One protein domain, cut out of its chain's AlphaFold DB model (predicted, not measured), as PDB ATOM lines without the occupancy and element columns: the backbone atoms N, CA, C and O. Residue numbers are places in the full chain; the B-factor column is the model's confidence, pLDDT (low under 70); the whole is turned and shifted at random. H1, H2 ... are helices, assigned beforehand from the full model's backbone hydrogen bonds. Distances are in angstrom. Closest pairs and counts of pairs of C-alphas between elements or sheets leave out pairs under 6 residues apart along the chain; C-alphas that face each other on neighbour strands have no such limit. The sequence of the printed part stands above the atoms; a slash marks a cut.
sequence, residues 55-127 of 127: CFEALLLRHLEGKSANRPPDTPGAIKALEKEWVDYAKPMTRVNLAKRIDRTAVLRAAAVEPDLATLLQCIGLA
ATOM      1  N   CYS A  55     119.754  95.579 105.436       92.38
ATOM      2  CA  CYS A  55     120.978  95.695 104.640       92.38
ATOM      3  C   CYS A  55     122.183  96.152 105.489       92.38
ATOM      4  O   CYS A  55     122.062  96.423 106.690       92.38
ATOM      5  N   PHE A  56     123.343  96.306 104.849       92.25
ATOM      6  CA  PHE A  56     124.572  96.830 105.440       92.25
ATOM      7  C   PHE A  56     124.397  98.179 106.159       92.25
ATOM      8  O   PHE A  56     124.911  98.351 107.265       92.25
ATOM      9  N   GLU A  57     123.644  99.129 105.596       94.62
ATOM     10  CA  GLU A  57     123.450 100.455 106.212       94.62
ATOM     11  C   GLU A  57     122.677 100.374 107.524       94.62
ATOM     12  O   GLU A  57     122.994 101.076 108.485       94.62
ATOM     13  N   ALA A  58     121.705  99.466 107.594       94.44
ATOM     14  CA  ALA A  58     120.977  99.218 108.826       94.44
ATOM     15  C   ALA A  58     121.892  98.654 109.918       94.44
ATOM     16  O   ALA A  58     121.735  98.984 111.093       94.44
ATOM     17  N   LEU A  59     122.884  97.840 109.542       93.94
ATOM     18  CA  LEU A  59     123.897  97.369 110.478       93.94
ATOM     19  C   LEU A  59     124.829  98.511 110.919       93.94
ATOM     20  O   LEU A  59     125.143  98.608 112.106       93.94
ATOM     21  N   LEU A  60     125.233  99.407 110.010       95.44
ATOM     22  CA  LEU A  60     126.055 100.580 110.348       95.44
ATOM     23  C   LEU A  60     125.372 101.503 111.364       95.44
ATOM     24  O   LEU A  60     126.037 101.976 112.282       95.44
ATOM     25  N   LEU A  61     124.056 101.706 111.267       96.06
ATOM     26  CA  LEU A  61     123.302 102.504 112.241       96.06
ATOM     27  C   LEU A  61     123.501 102.019 113.680       96.06
ATOM     28  O   LEU A  61     123.657 102.832 114.586       96.06
ATOM     29  N   ARG A  62     123.572 100.701 113.892       95.75
ATOM     30  CA  ARG A  62     123.713 100.101 115.230       95.75
ATOM     31  C   ARG A  62     125.080 100.345 115.854       95.75
ATOM     32  O   ARG A  62     125.227 100.263 117.071       95.75
ATOM     33  N   HIS A  63     126.066 100.660 115.018       96.62
ATOM     34  CA  HIS A  63     127.388 101.053 115.468       96.62
ATOM     35  C   HIS A  63     127.411 102.501 115.962       96.62
ATOM     36  O   HIS A  63     128.321 102.855 116.702       96.62
ATOM     37  N   LEU A  64     126.443 103.349 115.598       96.31
ATOM     38  CA  LEU A  64     126.407 104.745 116.034       96.31
ATOM     39  C   LEU A  64     125.925 104.863 117.487       96.31
ATOM     40  O   LEU A  64     125.075 104.105 117.963       96.31
ATOM     41  N   GLU A  65     126.484 105.828 118.211       95.44
ATOM     42  CA  GLU A  65     126.110 106.100 119.598       95.44
ATOM     43  C   GLU A  65     124.632 106.501 119.714       95.44
ATOM     44  O   GLU A  65     124.123 107.287 118.917       95.44
ATOM     45  N   GLY A  66     123.918 105.915 120.680       95.19
ATOM     46  CA  GLY A  66     122.484 106.153 120.880       95.19
ATOM     47  C   GLY A  66     121.562 105.569 119.798       95.19
ATOM     48  O   GLY A  66     120.360 105.821 119.836       95.19
ATOM     49  N   LYS A  67     122.085 104.794 118.834       95.88
ATOM     50  CA  LYS A  67     121.311 104.261 117.693       95.88
ATOM     51  C   LYS A  67     121.319 102.734 117.587       95.88
ATOM     52  O   LYS A  67     120.826 102.194 116.602       95.88
ATOM     53  N   SER A  68     121.791 102.020 118.609       93.75
ATOM     54  CA  SER A  68     121.798 100.546 118.643       93.75
ATOM     55  C   SER A  68     120.406  99.923 118.440       93.75
ATOM     56  O   SER A  68     120.280  98.878 117.808       93.75
ATOM     57  N   ALA A  69     119.345 100.588 118.908       92.94
ATOM     58  CA  ALA A  69     117.958 100.153 118.723       92.94
ATOM     59  C   ALA A  69     117.300 100.655 117.419       92.94
ATOM     60  O   ALA A  69     116.151 100.310 117.147       92.94
ATOM     61  N   ASN A  70     117.988 101.466 116.606       93.25
ATOM     62  CA  ASN A  70     117.421 102.003 115.371       93.25
ATOM     63  C   ASN A  70     117.372 100.906 114.296       93.25
ATOM     64  O   ASN A  70     118.397 100.534 113.721       93.25
ATOM     65  N   ARG A  71     116.174 100.372 114.040       91.94
ATOM     66  CA  ARG A  71     115.928  99.285 113.080       91.94
ATOM     67  C   ARG A  71     114.921  99.723 112.010       91.94
ATOM     68  O   ARG A  71     113.749  99.363 112.105       91.94
ATOM     69  N   PRO A  72     115.351 100.500 111.000       93.94
ATOM     70  CA  PRO A  72     114.504 100.804 109.854       93.94
ATOM     71  C   PRO A  72     114.016  99.510 109.179       93.94
ATOM     72  O   PRO A  72     114.781  98.541 109.122       93.94
ATOM     73  N   PRO A  73     112.762  99.470 108.699       90.31
ATOM     74  CA  PRO A  73     112.142  98.235 108.220       90.31
ATOM     75  C   PRO A  73     112.658  97.788 106.847       90.31
ATOM     76  O   PRO A  73     112.577  96.607 106.531       90.31
ATOM     77  N   ASP A  74     113.192  98.707 106.039       92.50
ATOM     78  CA  ASP A  74     113.614  98.456 104.664       92.50
ATOM     79  C   ASP A  74     114.934  99.169 104.311       92.50
ATOM     80  O   ASP A  74     115.437 100.029 105.043       92.50
ATOM     81  N   THR A  75     115.523  98.785 103.177       92.12
ATOM     82  CA  THR A  75     116.783  99.357 102.677       92.12
ATOM     83  C   THR A  75     116.692 100.874 102.432       92.12
ATOM     84  O   THR A  75     117.584 101.595 102.888       92.12
ATOM     85  N   PRO A  76     115.637 101.427 101.789       93.69
ATOM     86  CA  PRO A  76     115.508 102.876 101.617       93.69
ATOM     87  C   PRO A  76     115.430 103.648 102.942       93.69
ATOM     88  O   PRO A  76     116.040 104.710 103.073       93.69
ATOM     89  N   GLY A  77     114.706 103.126 103.933       95.19
ATOM     90  CA  GLY A  77     114.608 103.702 105.269       95.19
ATOM     91  C   GLY A  77     115.936 103.643 106.018       95.19
ATOM     92  O   GLY A  77     116.312 104.619 106.669       95.19
ATOM     93  N   ALA A  78     116.682 102.545 105.875       95.19
ATOM     94  CA  ALA A  78     118.019 102.400 106.444       95.19
ATOM     95  C   ALA A  78     119.006 103.430 105.884       95.19
ATOM     96  O   ALA A  78     119.717 104.070 106.657       95.19
ATOM     97  N   ILE A  79     118.999 103.640 104.566       94.25
ATOM     98  CA  ILE A  79     119.845 104.640 103.906       94.25
ATOM     99  C   ILE A  79     119.495 106.049 104.396       94.25
ATOM    100  O   ILE A  79     120.374 106.746 104.896       94.25
ATOM    101  N   LYS A  80     118.214 106.440 104.353       94.88
ATOM    102  CA  LYS A  80     117.774 107.774 104.806       94.88
ATOM    103  C   LYS A  80     118.124 108.040 106.267       94.88
ATOM    104  O   LYS A  80     118.548 109.139 106.621       94.88
ATOM    105  N   ALA A  81     117.926 107.046 107.132       96.00
ATOM    106  CA  ALA A  81     118.287 107.162 108.537       96.00
ATOM    107  C   ALA A  81     119.804 107.303 108.707       96.00
ATOM    108  O   ALA A  81     120.246 108.139 109.490       96.00
ATOM    109  N   LEU A  82     120.607 106.539 107.964       95.25
ATOM    110  CA  LEU A  82     122.062 106.623 108.049       95.25
ATOM    111  C   LEU A  82     122.591 107.971 107.557       95.25
ATOM    112  O   LEU A  82     123.390 108.577 108.258       95.25
ATOM    113  N   GLU A  83     122.110 108.468 106.418       94.81
ATOM    114  CA  GLU A  83     122.485 109.782 105.873       94.81
ATOM    115  C   GLU A  83     122.128 110.926 106.833       94.81
ATOM    116  O   GLU A  83     122.886 111.883 106.981       94.81
ATOM    117  N   LYS A  84     121.005 110.807 107.553       95.19
ATOM    118  CA  LYS A  84     120.609 111.778 108.579       95.19
ATOM    119  C   LYS A  84     121.556 111.781 109.784       95.19
ATOM    120  O   LYS A  84     121.893 112.843 110.297       95.19
ATOM    121  N   GLU A  85     121.937 110.604 110.278       95.50
ATOM    122  CA  GLU A  85     122.751 110.463 111.498       95.50
ATOM    123  C   GLU A  85     124.261 110.599 111.220       95.50
ATOM    124  O   GLU A  85     125.061 110.949 112.096       95.50
ATOM    125  N   TRP A  86     124.665 110.337 109.981       95.12
ATOM    126  CA  TRP A  86     126.030 110.414 109.496       95.12
ATOM    127  C   TRP A  86     126.068 111.233 108.204       95.12
ATOM    128  O   TRP A  86     126.135 110.689 107.110       95.12
ATOM    129  N   VAL A  87     126.097 112.558 108.364       91.94
ATOM    130  CA  VAL A  87     126.069 113.542 107.264       91.94
ATOM    131  C   VAL A  87     127.145 113.299 106.197       91.94
ATOM    132  O   VAL A  87     126.864 113.418 105.011       91.94
ATOM    133  N   ASP A  88     128.355 112.899 106.594       92.19
ATOM    134  CA  ASP A  88     129.454 112.625 105.653       92.19
ATOM    135  C   ASP A  88     129.424 111.208 105.048       92.19
ATOM    136  O   ASP A  88     130.396 110.775 104.423       92.19
ATOM    137  N   TYR A  89     128.363 110.428 105.279       93.81
ATOM    138  CA  TYR A  89     128.234 109.094 104.705       93.81
ATOM    139  C   TYR A  89     127.936 109.168 103.201       93.81
ATOM    140  O   TYR A  89     127.025 109.860 102.763       93.81
ATOM    141  N   ALA A  90     128.688 108.410 102.400       89.44
ATOM    142  CA  ALA A  90     128.560 108.370 100.948       89.44
ATOM    143  C   ALA A  90     129.042 107.021 100.404       89.44
ATOM    144  O   ALA A  90     130.114 106.540 100.772       89.44
ATOM    145  N   LYS A  91     128.283 106.403  99.493       86.81
ATOM    146  CA  LYS A  91     128.705 105.159  98.834       86.81
ATOM    147  C   LYS A  91     129.551 105.450  97.581       86.81
ATOM    148  O   LYS A  91     129.152 106.300  96.790       86.81
ATOM    149  N   PRO A  92     130.647 104.705  97.330       88.69
ATOM    150  CA  PRO A  92     131.241 103.679  98.190       88.69
ATOM    151  C   PRO A  92     132.127 104.281  99.298       88.69
ATOM    152  O   PRO A  92     132.963 105.143  99.038       88.69
ATOM    153  N   MET A  93     132.026 103.748 100.521       90.19
ATOM    154  CA  MET A  93     132.992 104.035 101.587       90.19
ATOM    155  C   MET A  93     134.131 103.014 101.583       90.19
ATOM    156  O   MET A  93     133.906 101.805 101.536       90.19
ATOM    157  N   THR A  94     135.369 103.492 101.704       91.62
ATOM    158  CA  THR A  94     136.519 102.614 101.957       91.62
ATOM    159  C   THR A  94     136.543 102.165 103.418       91.62
ATOM    160  O   THR A  94     136.008 102.840 104.299       91.62
ATOM    161  N   ARG A  95     137.258 101.070 103.711       90.12
ATOM    162  CA  ARG A  95     137.528 100.635 105.095       90.12
ATOM    163  C   ARG A  95     138.102 101.764 105.956       90.12
ATOM    164  O   ARG A  95     137.723 101.895 107.111       90.12
ATOM    165  N   VAL A  96     139.005 102.571 105.393       91.81
ATOM    166  CA  VAL A  96     139.641 103.694 106.102       91.81
ATOM    167  C   VAL A  96     138.614 104.769 106.447       91.81
ATOM    168  O   VAL A  96     138.626 105.276 107.561       91.81
ATOM    169  N   ASN A  97     137.693 105.085 105.533       92.19
ATOM    170  CA  ASN A  97     136.645 106.066 105.805       92.19
ATOM    171  C   ASN A  97     135.633 105.562 106.837       92.19
ATOM    172  O   ASN A  97     135.241 106.330 107.710       92.19
ATOM    173  N   LEU A  98     135.262 104.277 106.790       93.44
ATOM    174  CA  LEU A  98     134.403 103.678 107.814       93.44
ATOM    175  C   LEU A  98     135.070 103.730 109.193       93.44
ATOM    176  O   LEU A  98     134.443 104.161 110.157       93.44
ATOM    177  N   ALA A  99     136.354 103.373 109.278       93.81
ATOM    178  CA  ALA A  99     137.103 103.331 110.534       93.81
ATOM    179  C   ALA A  99     137.264 104.701 111.219       93.81
ATOM    180  O   ALA A  99     137.532 104.743 112.415       93.81
ATOM    181  N   LYS A 100     137.064 105.820 110.502       93.12
ATOM    182  CA  LYS A 100     137.045 107.163 111.114       93.12
ATOM    183  C   LYS A 100     135.911 107.337 112.124       93.12
ATOM    184  O   LYS A 100     136.028 108.169 113.014       93.12
ATOM    185  N   ARG A 101     134.812 106.592 111.965       94.06
ATOM    186  CA  ARG A 101     133.630 106.683 112.838       94.06
ATOM    187  C   ARG A 101     133.256 105.356 113.490       94.06
ATOM    188  O   ARG A 101     132.649 105.352 114.554       94.06
ATOM    189  N   ILE A 102     133.608 104.243 112.855       95.69
ATOM    190  CA  ILE A 102     133.351 102.891 113.342       95.69
ATOM    191  C   ILE A 102     134.649 102.329 113.922       95.69
ATOM    192  O   ILE A 102     135.397 101.618 113.252       95.69
ATOM    193  N   ASP A 103     134.930 102.701 115.167       94.62
ATOM    194  CA  ASP A 103     136.044 102.172 115.946       94.62
ATOM    195  C   ASP A 103     135.666 100.858 116.661       94.62
ATOM    196  O   ASP A 103     134.567 100.317 116.497       94.62
ATOM    197  N   ARG A 104     136.582 100.320 117.478       94.69
ATOM    198  CA  ARG A 104     136.321  99.090 118.244       94.69
ATOM    199  C   ARG A 104     135.098  99.234 119.155       94.69
ATOM    200  O   ARG A 104     134.296  98.308 119.237       94.69
ATOM    201  N   THR A 105     134.939 100.375 119.818       95.69
ATOM    202  CA  THR A 105     133.810 100.636 120.719       95.69
ATOM    203  C   THR A 105     132.486 100.613 119.959       95.69
ATOM    204  O   THR A 105     131.514 100.016 120.420       95.69
ATOM    205  N   ALA A 106     132.450 101.203 118.765       96.75
ATOM    206  CA  ALA A 106     131.295 101.182 117.880       96.75
ATOM    207  C   ALA A 106     130.933  99.762 117.422       96.75
ATOM    208  O   ALA A 106     129.756  99.405 117.382       96.75
ATOM    209  N   VAL A 107     131.936  98.931 117.133       95.94
ATOM    210  CA  VAL A 107     131.740  97.515 116.782       95.94
ATOM    211  C   VAL A 107     131.173  96.717 117.958       95.94
ATOM    212  O   VAL A 107     130.189  95.998 117.784       95.94
ATOM    213  N   LEU A 108     131.719  96.886 119.167       96.00
ATOM    214  CA  LEU A 108     131.201  96.222 120.369       96.00
ATOM    215  C   LEU A 108     129.771  96.674 120.708       96.00
ATOM    216  O   LEU A 108     128.935  95.859 121.091       96.00
ATOM    217  N   ARG A 109     129.457  97.958 120.496       96.31
ATOM    218  CA  ARG A 109     128.098  98.499 120.649       96.31
ATOM    219  C   ARG A 109     127.103  97.806 119.722       96.31
ATOM    220  O   ARG A 109     126.019  97.437 120.168       96.31
ATOM    221  N   ALA A 110     127.460  97.621 118.453       95.75
ATOM    222  CA  ALA A 110     126.606  96.907 117.513       95.75
ATOM    223  C   ALA A 110     126.473  95.424 117.887       95.75
ATOM    224  O   ALA A 110     125.373  94.883 117.845       95.75
ATOM    225  N   ALA A 111     127.564  94.780 118.311       95.69
ATOM    226  CA  ALA A 111     127.555  93.382 118.733       95.69
ATOM    227  C   ALA A 111     126.625  93.121 119.929       95.69
ATOM    228  O   ALA A 111     125.986  92.076 119.981       95.69
ATOM    229  N   ALA A 112     126.462  94.089 120.837       95.12
ATOM    230  CA  ALA A 112     125.527  93.976 121.960       95.12
ATOM    231  C   ALA A 112     124.054  93.805 121.533       95.12
ATOM    232  O   ALA A 112     123.240  93.323 122.317       95.12
ATOM    233  N   VAL A 113     123.702  94.195 120.303       93.94
ATOM    234  CA  VAL A 113     122.335  94.103 119.759       93.94
ATOM    235  C   VAL A 113     122.236  93.229 118.505       93.94
ATOM    236  O   VAL A 113     121.138  93.027 117.990       93.94
ATOM    237  N   GLU A 114     123.355  92.694 118.014       93.44
ATOM    238  CA  GLU A 114     123.443  91.848 116.820       93.44
ATOM    239  C   GLU A 114     124.151  90.527 117.160       93.44
ATOM    240  O   GLU A 114     125.382  90.453 117.099       93.44
ATOM    241  N   PRO A 115     123.392  89.466 117.499       90.94
ATOM    242  CA  PRO A 115     123.951  88.191 117.958       90.94
ATOM    243  C   PRO A 115     124.939  87.542 116.979       90.94
ATOM    244  O   PRO A 115     125.968  87.006 117.393       90.94
ATOM    245  N   ASP A 116     124.671  87.628 115.674       89.31
ATOM    246  CA  ASP A 116     125.558  87.058 114.657       89.31
ATOM    247  C   ASP A 116     126.891  87.827 114.582       89.31
ATOM    248  O   ASP A 116     127.952  87.229 114.391       89.31
ATOM    249  N   LEU A 117     126.859  89.152 114.788       92.25
ATOM    250  CA  LEU A 117     128.068  89.973 114.879       92.25
ATOM    251  C   LEU A 117     128.846  89.653 116.159       92.25
ATOM    252  O   LEU A 117     130.062  89.501 116.094       92.25
ATOM    253  N   ALA A 118     128.168  89.485 117.298       93.56
ATOM    254  CA  ALA A 118     128.815  89.045 118.535       93.56
ATOM    255  C   ALA A 118     129.520  87.690 118.358       93.56
ATOM    256  O   ALA A 118     130.685  87.547 118.727       93.56
ATOM    257  N   THR A 119     128.852  86.732 117.712       90.69
ATOM    258  CA  THR A 119     129.421  85.413 117.394       90.69
ATOM    259  C   THR A 119     130.662  85.534 116.510       90.69
ATOM    260  O   THR A 119     131.681  84.899 116.777       90.69
ATOM    261  N   LEU A 120     130.612  86.382 115.475       91.69
ATOM    262  CA  LEU A 120     131.770  86.658 114.623       91.69
ATOM    263  C   LEU A 120     132.946  87.208 115.439       91.69
ATOM    264  O   LEU A 120     134.063  86.713 115.292       91.69
ATOM    265  N   LEU A 121     132.705  88.203 116.297       93.06
ATOM    266  CA  LEU A 121     133.751  88.822 117.116       93.06
ATOM    267  C   LEU A 121     134.379  87.839 118.106       93.06
ATOM    268  O   LEU A 121     135.595  87.867 118.285       93.06
ATOM    269  N   GLN A 122     133.583  86.952 118.705       92.44
ATOM    270  CA  GLN A 122     134.082  85.891 119.582       92.44
ATOM    271  C   GLN A 122     135.010  84.936 118.825       92.44
ATOM    272  O   GLN A 122     136.116  84.669 119.288       92.44
ATOM    273  N   CYS A 123     134.611  84.488 117.630       89.31
ATOM    274  CA  CYS A 123     135.430  83.595 116.804       89.31
ATOM    275  C   CYS A 123     136.784  84.207 116.411       89.31
ATOM    276  O   CYS A 123     137.768  83.484 116.300       89.31
ATOM    277  N   ILE A 124     136.859  85.526 116.219       88.69
ATOM    278  CA  ILE A 124     138.115  86.211 115.861       88.69
ATOM    279  C   ILE A 124     138.862  86.804 117.069       88.69
ATOM    280  O   ILE A 124     139.848  87.513 116.877       88.69
ATOM    281  N   GLY A 125     138.411  86.528 118.299       90.38
ATOM    282  CA  GLY A 125     139.075  86.961 119.536       90.38
ATOM    283  C   GLY A 125     138.986  88.464 119.825       90.38
ATOM    284  O   GLY A 125     139.901  89.022 120.426       90.38
ATOM    285  N   LEU A 126     137.924  89.134 119.366       88.69
ATOM    286  CA  LEU A 126     137.725  90.584 119.525       88.69
ATOM    287  C   LEU A 126     136.539  90.978 120.419       88.69
ATOM    288  O   LEU A 126     136.392  92.178 120.691       88.69
ATOM    289  N   ALA A 127     135.723  90.004 120.835       79.19
ATOM    290  CA  ALA A 127     134.611  90.188 121.772       79.19
ATOM    291  C   ALA A 127     135.085  90.492 123.199       79.19
ATOM    292  O   ALA A 127     136.148  89.966 123.598       79.19
TER     293      ALA A 127
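Overview. This is residues 55 to 127 of the 127 residues of an uncharacterized protein of Sphingomonas sp. Leaf38 (UniProt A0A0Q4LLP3). Short H1 sits in the middle of a small helical body, with the longest helix, H2, packed beside it and H4 packed on it near Ala 106; beyond H4, H5 makes a corner with it, with H2 and H5 at the two ends of the longest axis. H3 is a short helix set off from the other four, and residues 91 to 96, which include its first two residues, stick out. The printed part has 73 residues with five named helices, H1 to H5 in order along the chain, and no named strand, and its class is all helix. It is compact, with a radius of gyration of the C-alphas of 12.0 A and spans of 32 by 27 by 19 A.

Along the chain. Find C-alpha 75 at (116.783, 99.357, 102.677); from there H2, residues 75 to 85, runs 15.4 A to C-alpha 85 at (122.751, 110.463, 111.498). Earlier in the lines, H1 takes residues 56 to 63 and spans 11.2 A. Further on you meet H3, residues 95 to 99, 6.1 A long, and then H4, residues 104 to 111, 10.5 A long. H5, residues 115 to 123, runs 12.4 A and ends with C-alpha 123 at (135.430, 83.595, 116.804).

Arrangement. Start at H2, which touches H1; their closest C-alphas, of Ala 58 and Ala 78, are 5.0 A apart. The two helices run the same way at a steep tilt of 39 degrees. Go next to the last residue of H1: the C-alphas of His 63 and Ala 106, the closest of H1 and H4, are 4.6 A apart, and these helices touch. They run opposite ways at a steep tilt of 68 degrees, only just short of about perpendicular. H4 and H5 touch only at the corner by their link, where the closest C-alphas, of Ala 111 and Ala 118, are 4.5 A apart; they run opposite ways at a steep tilt of 49 degrees. H3 touches no helix, and H2 is apart from H4 and H5. In H2, H3, H4 and H5 every O i to N i+4 pair is within hydrogen-bond range; in H1 2 of 4 are, beside 4 of 5 O i to N i+3 pairs.

Size, cuts and confidence. Look to Pro 76 and Gly 125 for the two C-alphas farthest apart, 33.6 A. The printed part has no cut from residue 55 to 127, the chain's last residue. The link from H1 to H2, 11 residues, is long; that from H2 to H3, 9 residues, is short, and those from H3 to H4 and from H4 to H5 are tight. The mean pLDDT of the printed part is 93.2, and no printed residue is under 70.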